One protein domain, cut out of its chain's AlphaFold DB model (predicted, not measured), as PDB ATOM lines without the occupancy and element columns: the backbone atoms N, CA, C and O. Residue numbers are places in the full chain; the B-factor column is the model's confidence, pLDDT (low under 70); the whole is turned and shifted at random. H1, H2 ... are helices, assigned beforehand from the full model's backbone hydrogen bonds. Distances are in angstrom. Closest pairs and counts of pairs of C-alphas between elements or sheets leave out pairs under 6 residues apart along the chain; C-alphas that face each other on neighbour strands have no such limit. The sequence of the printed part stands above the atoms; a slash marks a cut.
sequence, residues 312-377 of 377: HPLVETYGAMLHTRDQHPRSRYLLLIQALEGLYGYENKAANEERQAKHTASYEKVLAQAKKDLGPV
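What this domain is: This is residues 312 to 377 of the 377 residues of the protein "ApeA_NTD1 domain-containing protein" of Streptomyces sp. 75 (UniProt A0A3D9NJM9). A small helical hairpin, H1 folded beside H2, forms one end, and the long helix H3 turns off from the far end of H2 in a corner and sticks out as a free arm. This arm makes much of the length. The printed part has 66 residues with three named helices, in the order H1, H2, H3, and no named strand; the class is all helix. It is extended, with a radius of gyration of the C-alphas of 21.0 A and spans of 66 by 24 by 14 A.

Where its parts are: Begin at His 312 and find C-alpha 313 at (-10.365, 37.001, -8.787), where H1, residues 313 to 321, sets out. Further on, C-alpha 329 at (-19.796, 54.344, -5.843) opens H2, residues 329 to 347, which runs 26.8 A from first to last C-alpha. H3, residues 349 to 373, is the longest helix, at 35.7 A; find its last C-alpha at (29.387, 29.060, 11.956).

How they stand to each other: Look first at H1 and H2, a helical hairpin that touches with 17 pairs of C-alphas within 8 A. Their closest C-alphas, those of Leu 314 and Ala 339, are 5.0 A apart. The two run opposite ways at a shallow tilt of 23 degrees. H2 and H3 meet only through their link, and H1 and H3 are apart. In H2 and H3 every O i to N i+4 pair is within hydrogen-bond range; in H1 it is 3 of 5.

The domain as a whole: The two C-alphas farthest apart, those of Arg 325 and Val 377, are 66.5 A apart. Residues 323 to 331, of which 329 to 331 belong to H2, stand free, and so do residues 348 to 377, of which 349 to 373 belong to H3. The link from H1 to H2 is short and that from H2 to H3 is tight. The printed part has no cut and ends at Val 377, the chain's last residue. The mean pLDDT of the printed part is 79.0; look for values under 70 at residues 322 to 327 and 375 to 377.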
ATOM      1  N   HIS A 312     -11.632  32.827 -10.748       86.06
ATOM      2  CA  HIS A 312     -10.901  33.999 -11.208       86.06
ATOM      3  C   HIS A 312     -11.197  35.230 -10.318       86.06
ATOM      4  O   HIS A 312     -12.371  35.602 -10.170       86.06
ATOM      5  N   PRO A 313     -10.178  35.953  -9.803       83.06
ATOM      6  CA  PRO A 313     -10.365  37.001  -8.787       83.06
ATOM      7  C   PRO A 313     -11.333  38.125  -9.171       83.06
ATOM      8  O   PRO A 313     -12.078  38.618  -8.319       83.06
ATOM      9  N   LEU A 314     -11.361  38.521 -10.453       81.50
ATOM     10  CA  LEU A 314     -12.321  39.516 -10.948       81.50
ATOM     11  C   LEU A 314     -13.772  39.044 -10.798       81.50
ATOM     12  O   LEU A 314     -14.642  39.822 -10.408       81.50
ATOM     13  N   VAL A 315     -14.043  37.778 -11.104       84.69
ATOM     14  CA  VAL A 315     -15.400  37.229 -11.063       84.69
ATOM     15  C   VAL A 315     -15.825  36.953  -9.624       84.69
ATOM     16  O   VAL A 315     -16.951  37.288  -9.253       84.69
ATOM     17  N   GLU A 316     -14.923  36.423  -8.796       80.88
ATOM     18  CA  GLU A 316     -15.209  36.147  -7.384       80.88
ATOM     19  C   GLU A 316     -15.419  37.418  -6.561       80.88
ATOM     20  O   GLU A 316     -16.366  37.504  -5.785       80.88
ATOM     21  N   THR A 317     -14.562  38.424  -6.743       77.75
ATOM     22  CA  THR A 317     -14.587  39.628  -5.902       77.75
ATOM     23  C   THR A 317     -15.572  40.649  -6.451       77.75
ATOM     24  O   THR A 317     -16.524  41.047  -5.781       77.75
ATOM     25  N   TYR A 318     -15.359  41.080  -7.697       76.19
ATOM     26  CA  TYR A 318     -16.162  42.140  -8.294       76.19
ATOM     27  C   TYR A 318     -17.502  41.591  -8.792       76.19
ATOM     28  O   TYR A 318     -18.551  42.171  -8.511       76.19
ATOM     29  N   GLY A 319     -17.487  40.430  -9.456       74.94
ATOM     30  CA  GLY A 319     -18.682  39.791 -10.007       74.94
ATOM     31  C   GLY A 319     -19.734  39.389  -8.967       74.94
ATOM     32  O   GLY A 319     -20.930  39.529  -9.231       74.94
ATOM     33  N   ALA A 320     -19.326  38.938  -7.776       72.38
ATOM     34  CA  ALA A 320     -20.253  38.564  -6.704       72.38
ATOM     35  C   ALA A 320     -21.024  39.763  -6.121       72.38
ATOM     36  O   ALA A 320     -22.159  39.618  -5.668       72.38
ATOM     37  N   MET A 321     -20.439  40.964  -6.159       70.88
ATOM     38  CA  MET A 321     -21.016  42.150  -5.518       70.88
ATOM     39  C   MET A 321     -21.966  42.958  -6.414       70.88
ATOM     40  O   MET A 321     -22.680  43.832  -5.914       70.88
ATOM     41  N   LEU A 322     -22.053  42.627  -7.708       68.69
ATOM     42  CA  LEU A 322     -22.884  43.329  -8.702       68.69
ATOM     43  C   LEU A 322     -24.391  43.285  -8.417       68.69
ATOM     44  O   LEU A 322     -25.133  44.144  -8.894       68.69
ATOM     45  N   HIS A 323     -24.850  42.312  -7.632       62.69
ATOM     46  CA  HIS A 323     -26.261  42.172  -7.265       62.69
ATOM     47  C   HIS A 323     -26.690  43.124  -6.135       62.69
ATOM     48  O   HIS A 323     -27.881  43.261  -5.857       62.69
ATOM     49  N   THR A 324     -25.744  43.811  -5.483       65.31
ATOM     50  CA  THR A 324     -26.062  44.715  -4.371       65.31
ATOM     51  C   THR A 324     -26.556  46.055  -4.917       65.31
ATOM     52  O   THR A 324     -25.768  46.887  -5.384       65.31
ATOM     53  N   ARG A 325     -27.876  46.269  -4.854       58.06
ATOM     54  CA  ARG A 325     -28.562  47.438  -5.433       58.06
ATOM     55  C   ARG A 325     -28.067  48.794  -4.891       58.06
ATOM     56  O   ARG A 325     -28.089  49.758  -5.648       58.06
ATOM     57  N   ASP A 326     -27.483  48.837  -3.687       58.94
ATOM     58  CA  ASP A 326     -27.178  50.089  -2.966       58.94
ATOM     59  C   ASP A 326     -25.701  50.304  -2.580       58.94
ATOM     60  O   ASP A 326     -25.389  51.049  -1.648       58.94
ATOM     61  N   GLN A 327     -24.740  49.683  -3.271       62.84
ATOM     62  CA  GLN A 327     -23.336  50.001  -2.979       62.84
ATOM     63  C   GLN A 327     -22.974  51.426  -3.408       62.84
ATOM     64  O   GLN A 327     -23.052  51.777  -4.587       62.84
ATOM     65  N   HIS A 328     -22.498  52.222  -2.445       73.62
ATOM     66  CA  HIS A 328     -21.951  53.552  -2.694       73.62
ATOM     67  C   HIS A 328     -20.835  53.475  -3.762       73.62
ATOM     68  O   HIS A 328     -19.986  52.580  -3.678       73.62
ATOM     69  N   PRO A 329     -20.760  54.407  -4.735       72.56
ATOM     70  CA  PRO A 329     -19.796  54.344  -5.843       72.56
ATOM     71  C   PRO A 329     -18.339  54.146  -5.405       72.56
ATOM     72  O   PRO A 329     -17.582  53.409  -6.033       72.56
ATOM     73  N   ARG A 330     -17.957  54.747  -4.271       78.06
ATOM     74  CA  ARG A 330     -16.628  54.580  -3.666       78.06
ATOM     75  C   ARG A 330     -16.322  53.129  -3.279       78.06
ATOM     76  O   ARG A 330     -15.195  52.690  -3.469       78.06
ATOM     77  N   SER A 331     -17.302  52.389  -2.766       79.56
ATOM     78  CA  SER A 331     -17.132  50.979  -2.405       79.56
ATOM     79  C   SER A 331     -16.915  50.122  -3.649       79.56
ATOM     80  O   SER A 331     -15.997  49.312  -3.668       79.56
ATOM     81  N   ARG A 332     -17.676  50.371  -4.726       74.06
ATOM     82  CA  ARG A 332     -17.488  49.682  -6.016       74.06
ATOM     83  C   ARG A 332     -16.097  49.921  -6.599       74.06
ATOM     84  O   ARG A 332     -15.468  48.990  -7.085       74.06
ATOM     85  N   TYR A 333     -15.608  51.156  -6.510       79.25
ATOM     86  CA  TYR A 333     -14.261  51.502  -6.958       79.25
ATOM     87  C   TYR A 333     -13.169  50.787  -6.148       79.25
ATOM     88  O   TYR A 333     -12.242  50.235  -6.731       79.25
ATOM     89  N   LEU A 334     -13.291  50.740  -4.816       84.25
ATOM     90  CA  LEU A 334     -12.335  50.020  -3.967       84.25
ATOM     91  C   LEU A 334     -12.341  48.511  -4.238       84.25
ATOM     92  O   LEU A 334     -11.276  47.908  -4.315       84.25
ATOM     93  N   LEU A 335     -13.518  47.918  -4.441       81.81
ATOM     94  CA  LEU A 335     -13.646  46.507  -4.813       81.81
ATOM     95  C   LEU A 335     -13.009  46.212  -6.168       81.81
ATOM     96  O   LEU A 335     -12.376  45.176  -6.332       81.81
ATOM     97  N   LEU A 336     -13.146  47.124  -7.134       81.62
ATOM     98  CA  LEU A 336     -12.475  46.993  -8.423       81.62
ATOM     99  C   LEU A 336     -10.952  47.017  -8.259       81.62
ATOM    100  O   LEU A 336     -10.282  46.172  -8.840       81.62
ATOM    101  N   ILE A 337     -10.406  47.935  -7.451       84.50
ATOM    102  CA  ILE A 337      -8.965  47.962  -7.155       84.50
ATOM    103  C   ILE A 337      -8.525  46.631  -6.541       84.50
ATOM    104  O   ILE A 337      -7.589  46.020  -7.043       84.50
ATOM    105  N   GLN A 338      -9.234  46.142  -5.520       83.94
ATOM    106  CA  GLN A 338      -8.926  44.858  -4.881       83.94
ATOM    107  C   GLN A 338      -8.972  43.692  -5.875       83.94
ATOM    108  O   GLN A 338      -8.110  42.817  -5.856       83.94
ATOM    109  N   ALA A 339      -9.952  43.693  -6.779       85.00
ATOM    110  CA  ALA A 339     -10.082  42.671  -7.805       85.00
ATOM    111  C   ALA A 339      -8.938  42.735  -8.834       85.00
ATOM    112  O   ALA A 339      -8.444  41.692  -9.256       85.00
ATOM    113  N   LEU A 340      -8.482  43.938  -9.207       85.50
ATOM    114  CA  LEU A 340      -7.328  44.146 -10.091       85.50
ATOM    115  C   LEU A 340      -6.002  43.755  -9.421       85.50
ATOM    116  O   LEU A 340      -5.136  43.166 -10.063       85.50
ATOM    117  N   GLU A 341      -5.843  44.034  -8.130       84.12
ATOM    118  CA  GLU A 341      -4.691  43.573  -7.345       84.12
ATOM    119  C   GLU A 341      -4.671  42.040  -7.248       84.12
ATOM    120  O   GLU A 341      -3.638  41.409  -7.490       84.12
ATOM    121  N   GLY A 342      -5.828  41.429  -6.971       83.56
ATOM    122  CA  GLY A 342      -5.998  39.977  -6.982       83.56
ATOM    123  C   GLY A 342      -5.695  39.366  -8.352       83.56
ATOM    124  O   GLY A 342      -5.013  38.344  -8.427       83.56
ATOM    125  N   LEU A 343      -6.130  40.022  -9.433       85.81
ATOM    126  CA  LEU A 343      -5.833  39.619 -10.807       85.81
ATOM    127  C   LEU A 343      -4.330  39.600 -11.081       85.81
ATOM    128  O   LEU A 343      -3.815  38.602 -11.572       85.81
ATOM    129  N   TYR A 344      -3.615  40.664 -10.708       82.31
ATOM    130  CA  TYR A 344      -2.164  40.712 -10.869       82.31
ATOM    131  C   TYR A 344      -1.473  39.561 -10.120       82.31
ATOM    132  O   TYR A 344      -0.526  38.960 -10.632       82.31
ATOM    133  N   GLY A 345      -1.953  39.227  -8.918       79.25
ATOM    134  CA  GLY A 345      -1.473  38.073  -8.156       79.25
ATOM    135  C   GLY A 345      -1.748  36.734  -8.849       79.25
ATOM    136  O   GLY A 345      -0.870  35.873  -8.858       79.25
ATOM    137  N   TYR A 346      -2.929  36.578  -9.450       82.56
ATOM    138  CA  TYR A 346      -3.336  35.380 -10.190       82.56
ATOM    139  C   TYR A 346      -2.511  35.180 -11.466       82.56
ATOM    140  O   TYR A 346      -1.924  34.116 -11.654       82.56
ATOM    141  N   GLU A 347      -2.378  36.218 -12.293       85.44
ATOM    142  CA  GLU A 347      -1.598  36.172 -13.536       85.44
ATOM    143  C   GLU A 347      -0.110  35.895 -13.277       85.44
ATOM    144  O   GLU A 347       0.538  35.164 -14.025       85.44
ATOM    145  N   ASN A 348       0.439  36.432 -12.182       84.31
ATOM    146  CA  ASN A 348       1.848  36.261 -11.818       84.31
ATOM    147  C   ASN A 348       2.089  35.136 -10.805       84.31
ATOM    148  O   ASN A 348       3.196  35.036 -10.268       84.31
ATOM    149  N   LYS A 349       1.093  34.285 -10.534       82.38
ATOM    150  CA  LYS A 349       1.174  33.239  -9.504       82.38
ATOM    151  C   LYS A 349       2.398  32.345  -9.696       82.38
ATOM    152  O   LYS A 349       3.193  32.214  -8.774       82.38
ATOM    153  N   ALA A 350       2.613  31.838 -10.909       80.50
ATOM    154  CA  ALA A 350       3.757  30.979 -11.217       80.50
ATOM    155  C   ALA A 350       5.110  31.682 -10.978       80.50
ATOM    156  O   ALA A 350       6.017  31.112 -10.375       80.50
ATOM    157  N   ALA A 351       5.241  32.948 -11.391       81.62
ATOM    158  CA  ALA A 351       6.463  33.727 -11.187       81.62
ATOM    159  C   ALA A 351       6.703  34.062  -9.702       81.62
ATOM    160  O   ALA A 351       7.848  34.098  -9.239       81.62
ATOM    161  N   ASN A 352       5.632  34.301  -8.944       78.94
ATOM    162  CA  ASN A 352       5.694  34.555  -7.509       78.94
ATOM    163  C   ASN A 352       6.047  33.285  -6.725       78.94
ATOM    164  O   ASN A 352       6.925  33.342  -5.865       78.94
ATOM    165  N   GLU A 353       5.444  32.144  -7.063       85.94
ATOM    166  CA  GLU A 353       5.777  30.832  -6.496       85.94
ATOM    167  C   GLU A 353       7.248  30.478  -6.752       85.94
ATOM    168  O   GLU A 353       7.958  30.063  -5.835       85.94
ATOM    169  N   GLU A 354       7.758  30.742  -7.960       85.06
ATOM    170  CA  GLU A 354       9.169  30.530  -8.291       85.06
ATOM    171  C   GLU A 354      10.105  31.434  -7.466       85.06
ATOM    172  O   GLU A 354      11.120  30.971  -6.929       85.06
ATOM    173  N   ARG A 355       9.776  32.727  -7.315       83.69
ATOM    174  CA  ARG A 355      10.547  33.647  -6.456       83.69
ATOM    175  C   ARG A 355      10.514  33.216  -4.995       83.69
ATOM    176  O   ARG A 355      11.548  33.278  -4.329       83.69
ATOM    177  N   GLN A 356       9.363  32.772  -4.502       83.50
ATOM    178  CA  GLN A 356       9.198  32.332  -3.122       83.50
ATOM    179  C   GLN A 356       9.974  31.040  -2.853       83.50
ATOM    180  O   GLN A 356      10.654  30.941  -1.828       83.50
ATOM    181  N   ALA A 357       9.977  30.098  -3.799       85.44
ATOM    182  CA  ALA A 357      10.802  28.896  -3.732       85.44
ATOM    183  C   ALA A 357      12.302  29.240  -3.712       85.44
ATOM    184  O   ALA A 357      13.039  28.753  -2.852       85.44
ATOM    185  N   LYS A 358      12.756  30.146  -4.593       86.50
ATOM    186  CA  LYS A 358      14.149  30.636  -4.615       86.50
ATOM    187  C   LYS A 358      14.544  31.324  -3.306       86.50
ATOM    188  O   LYS A 358      15.630  31.069  -2.787       86.50
ATOM    189  N   HIS A 359      13.672  32.171  -2.763       83.25
ATOM    190  CA  HIS A 359      13.916  32.866  -1.502       83.25
ATOM    191  C   HIS A 359      13.986  31.890  -0.324       83.25
ATOM    192  O   HIS A 359      14.914  31.973   0.476       83.25
ATOM    193  N   THR A 360      13.068  30.924  -0.254       85.69
ATOM    194  CA  THR A 360      13.051  29.885   0.791       85.69
ATOM    195  C   THR A 360      14.320  29.037   0.736       85.69
ATOM    196  O   THR A 360      15.008  28.898   1.744       85.69
ATOM    197  N   ALA A 361      14.717  28.581  -0.457       86.12
ATOM    198  CA  ALA A 361      15.960  27.837  -0.644       86.12
ATOM    199  C   ALA A 361      17.211  28.662  -0.276       86.12
ATOM    200  O   ALA A 361      18.172  28.124   0.275       86.12
ATOM    201  N   SER A 362      17.230  29.971  -0.562       84.94
ATOM    202  CA  SER A 362      18.331  30.852  -0.139       84.94
ATOM    203  C   SER A 362      18.343  31.056   1.374       84.94
ATOM    204  O   SER A 362      19.412  31.047   1.984       84.94
ATOM    205  N   TYR A 363      17.171  31.220   1.983       85.69
ATOM    206  CA  TYR A 363      17.028  31.396   3.421       85.69
ATOM    207  C   TYR A 363      17.523  30.158   4.174       85.69
ATOM    208  O   TYR A 363      18.329  30.287   5.093       85.69
ATOM    209  N   GLU A 364      17.144  28.956   3.733       87.50
ATOM    210  CA  GLU A 364      17.623  27.697   4.313       87.50
ATOM    211  C   GLU A 364      19.143  27.542   4.207       87.50
ATOM    212  O   GLU A 364      19.787  27.141   5.177       87.50
ATOM    213  N   LYS A 365      19.739  27.915   3.065       86.88
ATOM    214  CA  LYS A 365      21.202  27.903   2.887       86.88
ATOM    215  C   LYS A 365      21.907  28.846   3.858       86.88
ATOM    216  O   LYS A 365      22.888  28.446   4.483       86.88
ATOM    217  N   VAL A 366      21.407  30.073   4.005       87.25
ATOM    218  CA  VAL A 366      21.972  31.059   4.943       87.25
ATOM    219  C   VAL A 366      21.809  30.585   6.386       87.25
ATOM    220  O   VAL A 366      22.748  30.681   7.171       87.25
ATOM    221  N   LEU A 367      20.657  30.010   6.734       86.75
ATOM    222  CA  LEU A 367      20.382  29.511   8.079       86.75
ATOM    223  C   LEU A 367      21.237  28.282   8.430       86.75
ATOM    224  O   LEU A 367      21.713  28.162   9.559       86.75
ATOM    225  N   ALA A 368      21.477  27.388   7.468       84.19
ATOM    226  CA  ALA A 368      22.388  26.255   7.624       84.19
ATOM    227  C   ALA A 368      23.842  26.713   7.799       84.19
ATOM    228  O   ALA A 368      24.549  26.186   8.658       84.19
ATOM    229  N   GLN A 369      24.269  27.722   7.034       82.06
ATOM    230  CA  GLN A 369      25.597  28.314   7.166       82.06
ATOM    231  C   GLN A 369      25.766  28.995   8.531       82.06
ATOM    232  O   GLN A 369      26.717  28.695   9.245       82.06
ATOM    233  N   ALA A 370      24.791  29.799   8.962       79.50
ATOM    234  CA  ALA A 370      24.808  30.440  10.276       79.50
ATOM    235  C   ALA A 370      24.847  29.420  11.430       79.50
ATOM    236  O   ALA A 370      25.591  29.606  12.388       79.50
ATOM    237  N   LYS A 371      24.102  28.308  11.332       82.00
ATOM    238  CA  LYS A 371      24.172  27.208  12.316       82.00
ATOM    239  C   LYS A 371      25.536  26.518  12.344       82.00
ATOM    240  O   LYS A 371      25.974  26.091  13.405       82.00
ATOM    241  N   LYS A 372      26.197  26.394  11.193       80.62
ATOM    242  CA  LYS A 372      27.537  25.808  11.091       80.62
ATOM    243  C   LYS A 372      28.601  26.731  11.691       80.62
ATOM    244  O   LYS A 372      29.498  26.247  12.374       80.62
ATOM    245  N   ASP A 373      28.454  28.036  11.477       78.25
ATOM    246  CA  ASP A 373      29.387  29.060  11.956       78.25
ATOM    247  C   ASP A 373      29.219  29.361  13.457       78.25
ATOM    248  O   ASP A 373      30.166  29.805  14.102       78.25
ATOM    249  N   LEU A 374      28.047  29.074  14.037       75.38
ATOM    250  CA  LEU A 374      27.785  29.234  15.474       75.38
ATOM    251  C   LEU A 374      28.241  28.045  16.343       75.38
ATOM    252  O   LEU A 374      28.301  28.206  17.557       75.38
ATOM    253  N   GLY A 375      28.614  26.903  15.746       56.66
ATOM    254  CA  GLY A 375      29.106  25.705  16.450       56.66
ATOM    255  C   GLY A 375      28.083  25.043  17.400       56.66
ATOM    256  O   GLY A 375      27.120  25.677  17.827       56.66
ATOM    257  N   PRO A 376      28.231  23.746  17.740       57.56
ATOM    258  CA  PRO A 376      27.453  23.162  18.827       57.56
ATOM    259  C   PRO A 376      27.963  23.749  20.149       57.56
ATOM    260  O   PRO A 376      29.170  23.743  20.393       57.56
ATOM    261  N   VAL A 377      27.053  24.275  20.972       52.47
ATOM    262  CA  VAL A 377      27.340  24.585  22.383       52.47
ATOM    263  C   VAL A 377      27.633  23.298  23.138       52.47
ATOM    264  O   VAL A 377      26.882  22.318  22.911       52.47
TER     265      VAL A 377